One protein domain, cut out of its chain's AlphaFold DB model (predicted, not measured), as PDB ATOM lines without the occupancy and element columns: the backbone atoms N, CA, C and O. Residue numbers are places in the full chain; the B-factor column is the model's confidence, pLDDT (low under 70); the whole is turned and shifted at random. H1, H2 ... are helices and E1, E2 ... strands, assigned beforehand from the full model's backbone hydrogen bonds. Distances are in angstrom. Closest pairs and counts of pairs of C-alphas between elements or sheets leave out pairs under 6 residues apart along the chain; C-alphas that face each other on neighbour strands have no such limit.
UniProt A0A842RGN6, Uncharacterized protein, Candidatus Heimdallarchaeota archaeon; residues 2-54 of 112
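Overview. This is residues 2 to 54 of the 112 residues of an uncharacterized protein of Candidatus Heimdallarchaeota archaeon (UniProt A0A842RGN6). Two long helices, H1 and H2, lie side by side as a helical hairpin, and at its open end a tiny sheet of two short strands, E1 and E2, bridges the two legs. The hairpin makes the long axis of a flat outline spanning 35 by 25 by 11 A. The printed part has 53 residues, with two named strands and two named helices in the order E1, H1, H2, E2; the sheet, E1 next to E2, is parallel, and the class is mostly helix. The whole is loose, with a radius of gyration of the C-alphas of 12.5 A.

Arrangement. Strands E1, residues 8 to 10, and E2, residues 50 to 52, are parallel neighbours at 36 degrees. N 9 and O 50 are 2.9 A apart and N 52 and O 9 are 2.8 A apart, both within hydrogen-bond range. H1, residues 11 to 26, and H2, residues 32 to 46, touch and form a hairpin. Their closest C-alphas are those of Leu 21 and Leu 35, 6.7 A apart. They run opposite ways at a shallow tilt of 11 degrees. E1, H1, H2 and E2 form a strand-helix-strand unit, two parallel strands joined through helices, with a right-handed crossover. The closest C-alphas of H1 and E2, those of Glu 11 and Ile 52, are 6.4 A apart. E1 and H2 are only just apart, at 8.5 A. In H2 every O i to N i+4 pair is within hydrogen-bond range; in H1, 11 of 12 are.

Along the chain. E1 begins at C-alpha 8, (-61.242, 147.556, -32.147), and is 6.9 A long from first to last C-alpha; E2 is 6.6 A long and ends at C-alpha 52, (-55.643, 143.906, -30.437). H1 measures 23.2 A and ends at C-alpha 26, (-54.681, 166.128, -11.615). H2 measures 21.3 A.

Size, cuts and confidence. The C-alphas farthest apart, those of Asn 2 and His 27, are 35.2 A apart. The printed part has no cut, and the three links between named elements are tight. The mean pLDDT of the printed part is 91.7; residues 2 to 5 are under 70.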
ATOM      1  N   ASN A   2     -75.528 145.010 -31.912       49.38
ATOM      2  CA  ASN A   2     -74.443 145.485 -31.046       49.38
ATOM      3  C   ASN A   2     -73.549 146.417 -31.867       49.38
ATOM      4  O   ASN A   2     -72.814 145.951 -32.727       49.38
ATOM      5  N   PHE A   3     -73.637 147.721 -31.609       56.16
ATOM      6  CA  PHE A   3     -72.937 148.775 -32.358       56.16
ATOM      7  C   PHE A   3     -71.398 148.632 -32.342       56.16
ATOM      8  O   PHE A   3     -70.717 149.168 -33.205       56.16
ATOM      9  N   PHE A   4     -70.854 147.869 -31.390       58.94
ATOM     10  CA  PHE A   4     -69.414 147.758 -31.139       58.94
ATOM     11  C   PHE A   4     -68.783 146.415 -31.529       58.94
ATOM     12  O   PHE A   4     -67.576 146.258 -31.388       58.94
ATOM     13  N   GLN A   5     -69.555 145.446 -32.038       60.56
ATOM     14  CA  GLN A   5     -69.039 144.087 -32.272       60.56
ATOM     15  C   GLN A   5     -67.891 144.018 -33.298       60.56
ATOM     16  O   GLN A   5     -67.080 143.096 -33.225       60.56
ATOM     17  N   ASP A   6     -67.782 145.025 -34.168       80.62
ATOM     18  CA  ASP A   6     -66.738 145.157 -35.191       80.62
ATOM     19  C   ASP A   6     -65.767 146.326 -34.911       80.62
ATOM     20  O   ASP A   6     -65.023 146.754 -35.791       80.62
ATOM     21  N   GLN A   7     -65.775 146.865 -33.687       89.25
ATOM     22  CA  GLN A   7     -64.884 147.947 -33.261       89.25
ATOM     23  C   GLN A   7     -63.670 147.377 -32.518       89.25
ATOM     24  O   GLN A   7     -63.769 146.376 -31.799       89.25
ATOM     25  N   PHE A   8     -62.518 148.029 -32.679       93.25
ATOM     26  CA  PHE A   8     -61.242 147.556 -32.147       93.25
ATOM     27  C   PHE A   8     -60.546 148.627 -31.313       93.25
ATOM     28  O   PHE A   8     -60.538 149.802 -31.673       93.25
ATOM     29  N   LEU A   9     -59.904 148.191 -30.234       94.06
ATOM     30  CA  LEU A   9     -58.945 148.974 -29.459       94.06
ATOM     31  C   LEU A   9     -57.615 148.228 -29.399       94.06
ATOM     32  O   LEU A   9     -57.549 147.021 -29.628       94.06
ATOM     33  N   THR A  10     -56.547 148.941 -29.063       94.44
ATOM     34  CA  THR A  10     -55.256 148.322 -28.750       94.44
ATOM     35  C   THR A  10     -55.071 148.248 -27.236       94.44
ATOM     36  O   THR A  10     -55.711 148.977 -26.477       94.44
ATOM     37  N   GLU A  11     -54.152 147.408 -26.760       92.94
ATOM     38  CA  GLU A  11     -53.778 147.386 -25.337       92.94
ATOM     39  C   GLU A  11     -53.262 148.755 -24.837       92.94
ATOM     40  O   GLU A  11     -53.377 149.065 -23.654       92.94
ATOM     41  N   LEU A  12     -52.742 149.618 -25.723       94.38
ATOM     42  CA  LEU A  12     -52.279 150.973 -25.379       94.38
ATOM     43  C   LEU A  12     -53.448 151.901 -25.072       94.38
ATOM     44  O   LEU A  12     -53.314 152.717 -24.161       94.38
ATOM     45  N   SER A  13     -54.594 151.730 -25.738       94.31
ATOM     46  CA  SER A  13     -55.798 152.514 -25.448       94.31
ATOM     47  C   SER A  13     -56.191 152.420 -23.967       94.31
ATOM     48  O   SER A  13     -56.660 153.397 -23.394       94.31
ATOM     49  N   TYR A  14     -55.913 151.289 -23.302       93.00
ATOM     50  CA  TYR A  14     -56.167 151.108 -21.867       93.00
ATOM     51  C   TYR A  14     -55.371 152.117 -21.028       93.00
ATOM     52  O   TYR A  14     -55.899 152.785 -20.137       93.00
ATOM     53  N   TYR A  15     -54.084 152.255 -21.346       93.94
ATOM     54  CA  TYR A  15     -53.184 153.175 -20.661       93.94
ATOM     55  C   TYR A  15     -53.448 154.631 -21.051       93.94
ATOM     56  O   TYR A  15     -53.308 155.515 -20.206       93.94
ATOM     57  N   GLU A  16     -53.869 154.898 -22.288       93.81
ATOM     58  CA  GLU A  16     -54.242 156.243 -22.733       93.81
ATOM     59  C   GLU A  16     -55.499 156.750 -22.031       93.81
ATOM     60  O   GLU A  16     -55.476 157.857 -21.492       93.81
ATOM     61  N   PHE A  17     -56.550 155.930 -21.929       95.19
ATOM     62  CA  PHE A  17     -57.742 156.285 -21.158       95.19
ATOM     63  C   PHE A  17     -57.411 156.547 -19.689       95.19
ATOM     64  O   PHE A  17     -57.814 157.573 -19.138       95.19
ATOM     65  N   GLY A  18     -56.613 155.674 -19.067       95.94
ATOM     66  CA  GLY A  18     -56.150 155.883 -17.696       95.94
ATOM     67  C   GLY A  18     -55.376 157.196 -17.531       95.94
ATOM     68  O   GLY A  18     -55.619 157.952 -16.590       95.94
ATOM     69  N   ASN A  19     -54.485 157.512 -18.473       97.25
ATOM     70  CA  ASN A  19     -53.703 158.745 -18.467       97.25
ATOM     71  C   ASN A  19     -54.577 159.996 -18.655       97.25
ATOM     72  O   ASN A  19     -54.321 161.017 -18.019       97.25
ATOM     73  N   ILE A  20     -55.617 159.929 -19.492       96.50
ATOM     74  CA  ILE A  20     -56.585 161.020 -19.676       96.50
ATOM     75  C   ILE A  20     -57.347 161.273 -18.371       96.50
ATOM     76  O   ILE A  20     -57.362 162.407 -17.892       96.50
ATOM     77  N   LEU A  21     -57.912 160.231 -17.751       97.75
ATOM     78  CA  LEU A  21     -58.630 160.360 -16.479       97.75
ATOM     79  C   LEU A  21     -57.738 160.920 -15.367       97.75
ATOM     80  O   LEU A  21     -58.148 161.816 -14.625       97.75
ATOM     81  N   TRP A  22     -56.496 160.434 -15.281       98.25
ATOM     82  CA  TRP A  22     -55.516 160.955 -14.336       98.25
ATOM     83  C   TRP A  22     -55.241 162.443 -14.570       98.25
ATOM     84  O   TRP A  22     -55.295 163.210 -13.612       98.25
ATOM     85  N   LYS A  23     -55.012 162.874 -15.818       98.25
ATOM     86  CA  LYS A  23     -54.784 164.291 -16.152       98.25
ATOM     87  C   LYS A  23     -55.981 165.163 -15.792       98.25
ATOM     88  O   LYS A  23     -55.791 166.210 -15.178       98.25
ATOM     89  N   LEU A  24     -57.199 164.733 -16.128       98.19
ATOM     90  CA  LEU A  24     -58.421 165.469 -15.786       98.19
ATOM     91  C   LEU A  24     -58.533 165.675 -14.274       98.19
ATOM     92  O   LEU A  24     -58.833 166.778 -13.819       98.19
ATOM     93  N   LYS A  25     -58.238 164.636 -13.486       97.94
ATOM     94  CA  LYS A  25     -58.249 164.743 -12.028       97.94
ATOM     95  C   LYS A  25     -57.099 165.599 -11.492       97.94
ATOM     96  O   LYS A  25     -57.320 166.409 -10.596       97.94
ATOM     97  N   TYR A  26     -55.892 165.412 -12.020       98.00
ATOM     98  CA  TYR A  26     -54.681 166.128 -11.615       98.00
ATOM     99  C   TYR A  26     -54.807 167.639 -11.833       98.00
ATOM    100  O   TYR A  26     -54.368 168.420 -10.997       98.00
ATOM    101  N   HIS A  27     -55.457 168.045 -12.925       98.19
ATOM    102  CA  HIS A  27     -55.756 169.444 -13.229       98.19
ATOM    103  C   HIS A  27     -57.063 169.950 -12.598       98.19
ATOM    104  O   HIS A  27     -57.517 171.032 -12.955       98.19
ATOM    105  N   GLU A  28     -57.673 169.179 -11.691       97.50
ATOM    106  CA  GLU A  28     -58.924 169.517 -10.995       97.50
ATOM    107  C   GLU A  28     -60.096 169.866 -11.935       97.50
ATOM    108  O   GLU A  28     -61.035 170.553 -11.544       97.50
ATOM    109  N   ILE A  29     -60.067 169.354 -13.172       98.50
ATOM    110  CA  ILE A  29     -61.128 169.550 -14.172       98.50
ATOM    111  C   ILE A  29     -62.381 168.760 -13.779       98.50
ATOM    112  O   ILE A  29     -63.496 169.193 -14.058       98.50
ATOM    113  N   ILE A  30     -62.194 167.612 -13.121       98.25
ATOM    114  CA  ILE A  30     -63.273 166.733 -12.659       98.25
ATOM    115  C   ILE A  30     -63.181 166.450 -11.155       98.25
ATOM    116  O   ILE A  30     -62.105 166.326 -10.553       98.25
ATOM    117  N   SER A  31     -64.343 166.288 -10.535       98.38
ATOM    118  CA  SER A  31     -64.508 165.845  -9.156       98.38
ATOM    119  C   SER A  31     -64.125 164.370  -8.976       98.38
ATOM    120  O   SER A  31     -63.961 163.605  -9.924       98.38
ATOM    121  N   GLN A  32     -63.979 163.937  -7.717       98.06
ATOM    122  CA  GLN A  32     -63.732 162.519  -7.415       98.06
ATOM    123  C   GLN A  32     -64.898 161.620  -7.851       98.06
ATOM    124  O   GLN A  32     -64.677 160.481  -8.253       98.06
ATOM    125  N   LYS A  33     -66.130 162.137  -7.770       98.25
ATOM    126  CA  LYS A  33     -67.331 161.417  -8.186       98.25
ATOM    127  C   LYS A  33     -67.349 161.217  -9.703       98.25
ATOM    128  O   LYS A  33     -67.506 160.088 -10.148       98.25
ATOM    129  N   GLU A  34     -67.100 162.277 -10.471       98.25
ATOM    130  CA  GLU A  34     -67.021 162.199 -11.939       98.25
ATOM    131  C   GLU A  34     -65.895 161.268 -12.399       98.25
ATOM    132  O   GLU A  34     -66.092 160.483 -13.319       98.25
ATOM    133  N   LEU A  35     -64.734 161.286 -11.728       98.25
ATOM    134  CA  LEU A  35     -63.660 160.329 -12.010       98.25
ATOM    135  C   LEU A  35     -64.136 158.879 -11.845       98.25
ATOM    136  O   LEU A  35     -63.845 158.045 -12.700       98.25
ATOM    137  N   GLN A  36     -64.857 158.580 -10.762       98.06
ATOM    138  CA  GLN A  36     -65.375 157.237 -10.509       98.06
ATOM    139  C   GLN A  36     -66.396 156.822 -11.578       98.06
ATOM    140  O   GLN A  36     -66.274 155.737 -12.142       98.06
ATOM    141  N   GLU A  37     -67.346 157.703 -11.898       97.81
ATOM    142  CA  GLU A  37     -68.365 157.470 -12.929       97.81
ATOM    143  C   GLU A  37     -67.739 157.237 -14.314       97.81
ATOM    144  O   GLU A  37     -68.075 156.260 -14.981       97.81
ATOM    145  N   LEU A  38     -66.772 158.068 -14.719       97.12
ATOM    146  CA  LEU A  38     -66.057 157.899 -15.986       97.12
ATOM    147  C   LEU A  38     -65.217 156.619 -16.010       97.12
ATOM    148  O   LEU A  38     -65.152 155.948 -17.037       97.12
ATOM    149  N   SER A  39     -64.577 156.262 -14.894       96.19
ATOM    150  CA  SER A  39     -63.745 155.058 -14.831       96.19
ATOM    151  C   SER A  39     -64.556 153.768 -14.985       96.19
ATOM    152  O   SER A  39     -64.127 152.875 -15.716       96.19
ATOM    153  N   GLU A  40     -65.744 153.681 -14.375       96.44
ATOM    154  CA  GLU A  40     -66.639 152.536 -14.580       96.44
ATOM    155  C   GLU A  40     -67.212 152.529 -16.002       96.44
ATOM    156  O   GLU A  40     -67.232 151.474 -16.629       96.44
ATOM    157  N   LEU A  41     -67.564 153.690 -16.572       94.50
ATOM    158  CA  LEU A  41     -68.020 153.764 -17.966       94.50
ATOM    159  C   LEU A  41     -66.964 153.228 -18.947       94.50
ATOM    160  O   LEU A  41     -67.291 152.438 -19.828       94.50
ATOM    161  N   ILE A  42     -65.697 153.630 -18.802       93.00
ATOM    162  CA  ILE A  42     -64.606 153.154 -19.671       93.00
ATOM    163  C   ILE A  42     -64.401 151.644 -19.518       93.00
ATOM    164  O   ILE A  42     -64.186 150.941 -20.505       93.00
ATOM    165  N   LYS A  43     -64.488 151.135 -18.289       91.62
ATOM    166  CA  LYS A  43     -64.378 149.703 -18.004       91.62
ATOM    167  C   LYS A  43     -65.519 148.909 -18.641       91.62
ATOM    168  O   LYS A  43     -65.258 147.865 -19.231       91.62
ATOM    169  N   ASP A  44     -66.747 149.413 -18.570       91.19
ATOM    170  CA  ASP A  44     -67.900 148.795 -19.223       91.19
ATOM    171  C   ASP A  44     -67.749 148.819 -20.746       91.19
ATOM    172  O   ASP A  44     -67.958 147.795 -21.397       91.19
ATOM    173  N   LEU A  45     -67.301 149.950 -21.312       88.50
ATOM    174  CA  LEU A  45     -66.999 150.076 -22.739       88.50
ATOM    175  C   LEU A  45     -65.983 149.029 -23.194       88.50
ATOM    176  O   LEU A  45     -66.166 148.436 -24.253       88.50
ATOM    177  N   TRP A  46     -64.969 148.733 -22.381       89.88
ATOM    178  CA  TRP A  46     -63.919 147.771 -22.717       89.88
ATOM    179  C   TRP A  46     -64.447 146.373 -23.076       89.88
ATOM    180  O   TRP A  46     -63.866 145.698 -23.921       89.88
ATOM    181  N   TYR A  47     -65.573 145.944 -22.492       88.31
ATOM    182  CA  TYR A  47     -66.196 144.650 -22.802       88.31
ATOM    183  C   TYR A  47     -66.884 144.596 -24.171       88.31
ATOM    184  O   TYR A  47     -67.237 143.511 -24.636       88.31
ATOM    185  N   PHE A  48     -67.088 145.746 -24.812       88.88
ATOM    186  CA  PHE A  48     -67.746 145.840 -26.109       88.88
ATOM    187  C   PHE A  48     -66.772 145.879 -27.289       88.88
ATOM    188  O   PHE A  48     -67.206 145.612 -28.406       88.88
ATOM    189  N   PHE A  49     -65.487 146.176 -27.061       90.25
ATOM    190  CA  PHE A  49     -64.470 146.256 -28.115       90.25
ATOM    191  C   PHE A  49     -63.658 144.967 -28.234       90.25
ATOM    192  O   PHE A  49     -63.363 144.285 -27.253       90.25
ATOM    193  N   ASN A  50     -63.205 144.678 -29.453       92.56
ATOM    194  CA  ASN A  50     -62.170 143.678 -29.684       92.56
ATOM    195  C   ASN A  50     -60.798 144.277 -29.355       92.56
ATOM    196  O   ASN A  50     -60.446 145.344 -29.858       92.56
ATOM    197  N   ILE A  51     -60.001 143.589 -28.537       93.31
ATOM    198  CA  ILE A  51     -58.681 144.082 -28.130       93.31
ATOM    199  C   ILE A  51     -57.591 143.452 -28.994       93.31
ATOM    200  O   ILE A  51     -57.428 142.231 -29.028       93.31
ATOM    201  N   ILE A  52     -56.828 144.297 -29.680       94.56
ATOM    202  CA  ILE A  52     -55.643 143.906 -30.437       94.56
ATOM    203  C   ILE A  52     -54.448 143.877 -29.482       94.56
ATOM    204  O   ILE A  52     -54.000 144.922 -29.000       94.56
ATOM    205  N   SER A  53     -53.926 142.675 -29.237       93.38
ATOM    206  CA  SER A  53     -52.725 142.465 -28.426       93.38
ATOM    207  C   SER A  53     -51.438 142.632 -29.218       93.38
ATOM    208  O   SER A  53     -51.346 142.260 -30.394       93.38
ATOM    209  N   TYR A  54     -50.414 143.134 -28.536       91.12
ATOM    210  CA  TYR A  54     -49.105 143.355 -29.132       91.12
ATOM    211  C   TYR A  54     -48.300 142.078 -29.297       91.12
ATOM    212  O   TYR A  54     -48.295 141.203 -28.432       91.12
TER     213      TYR A  54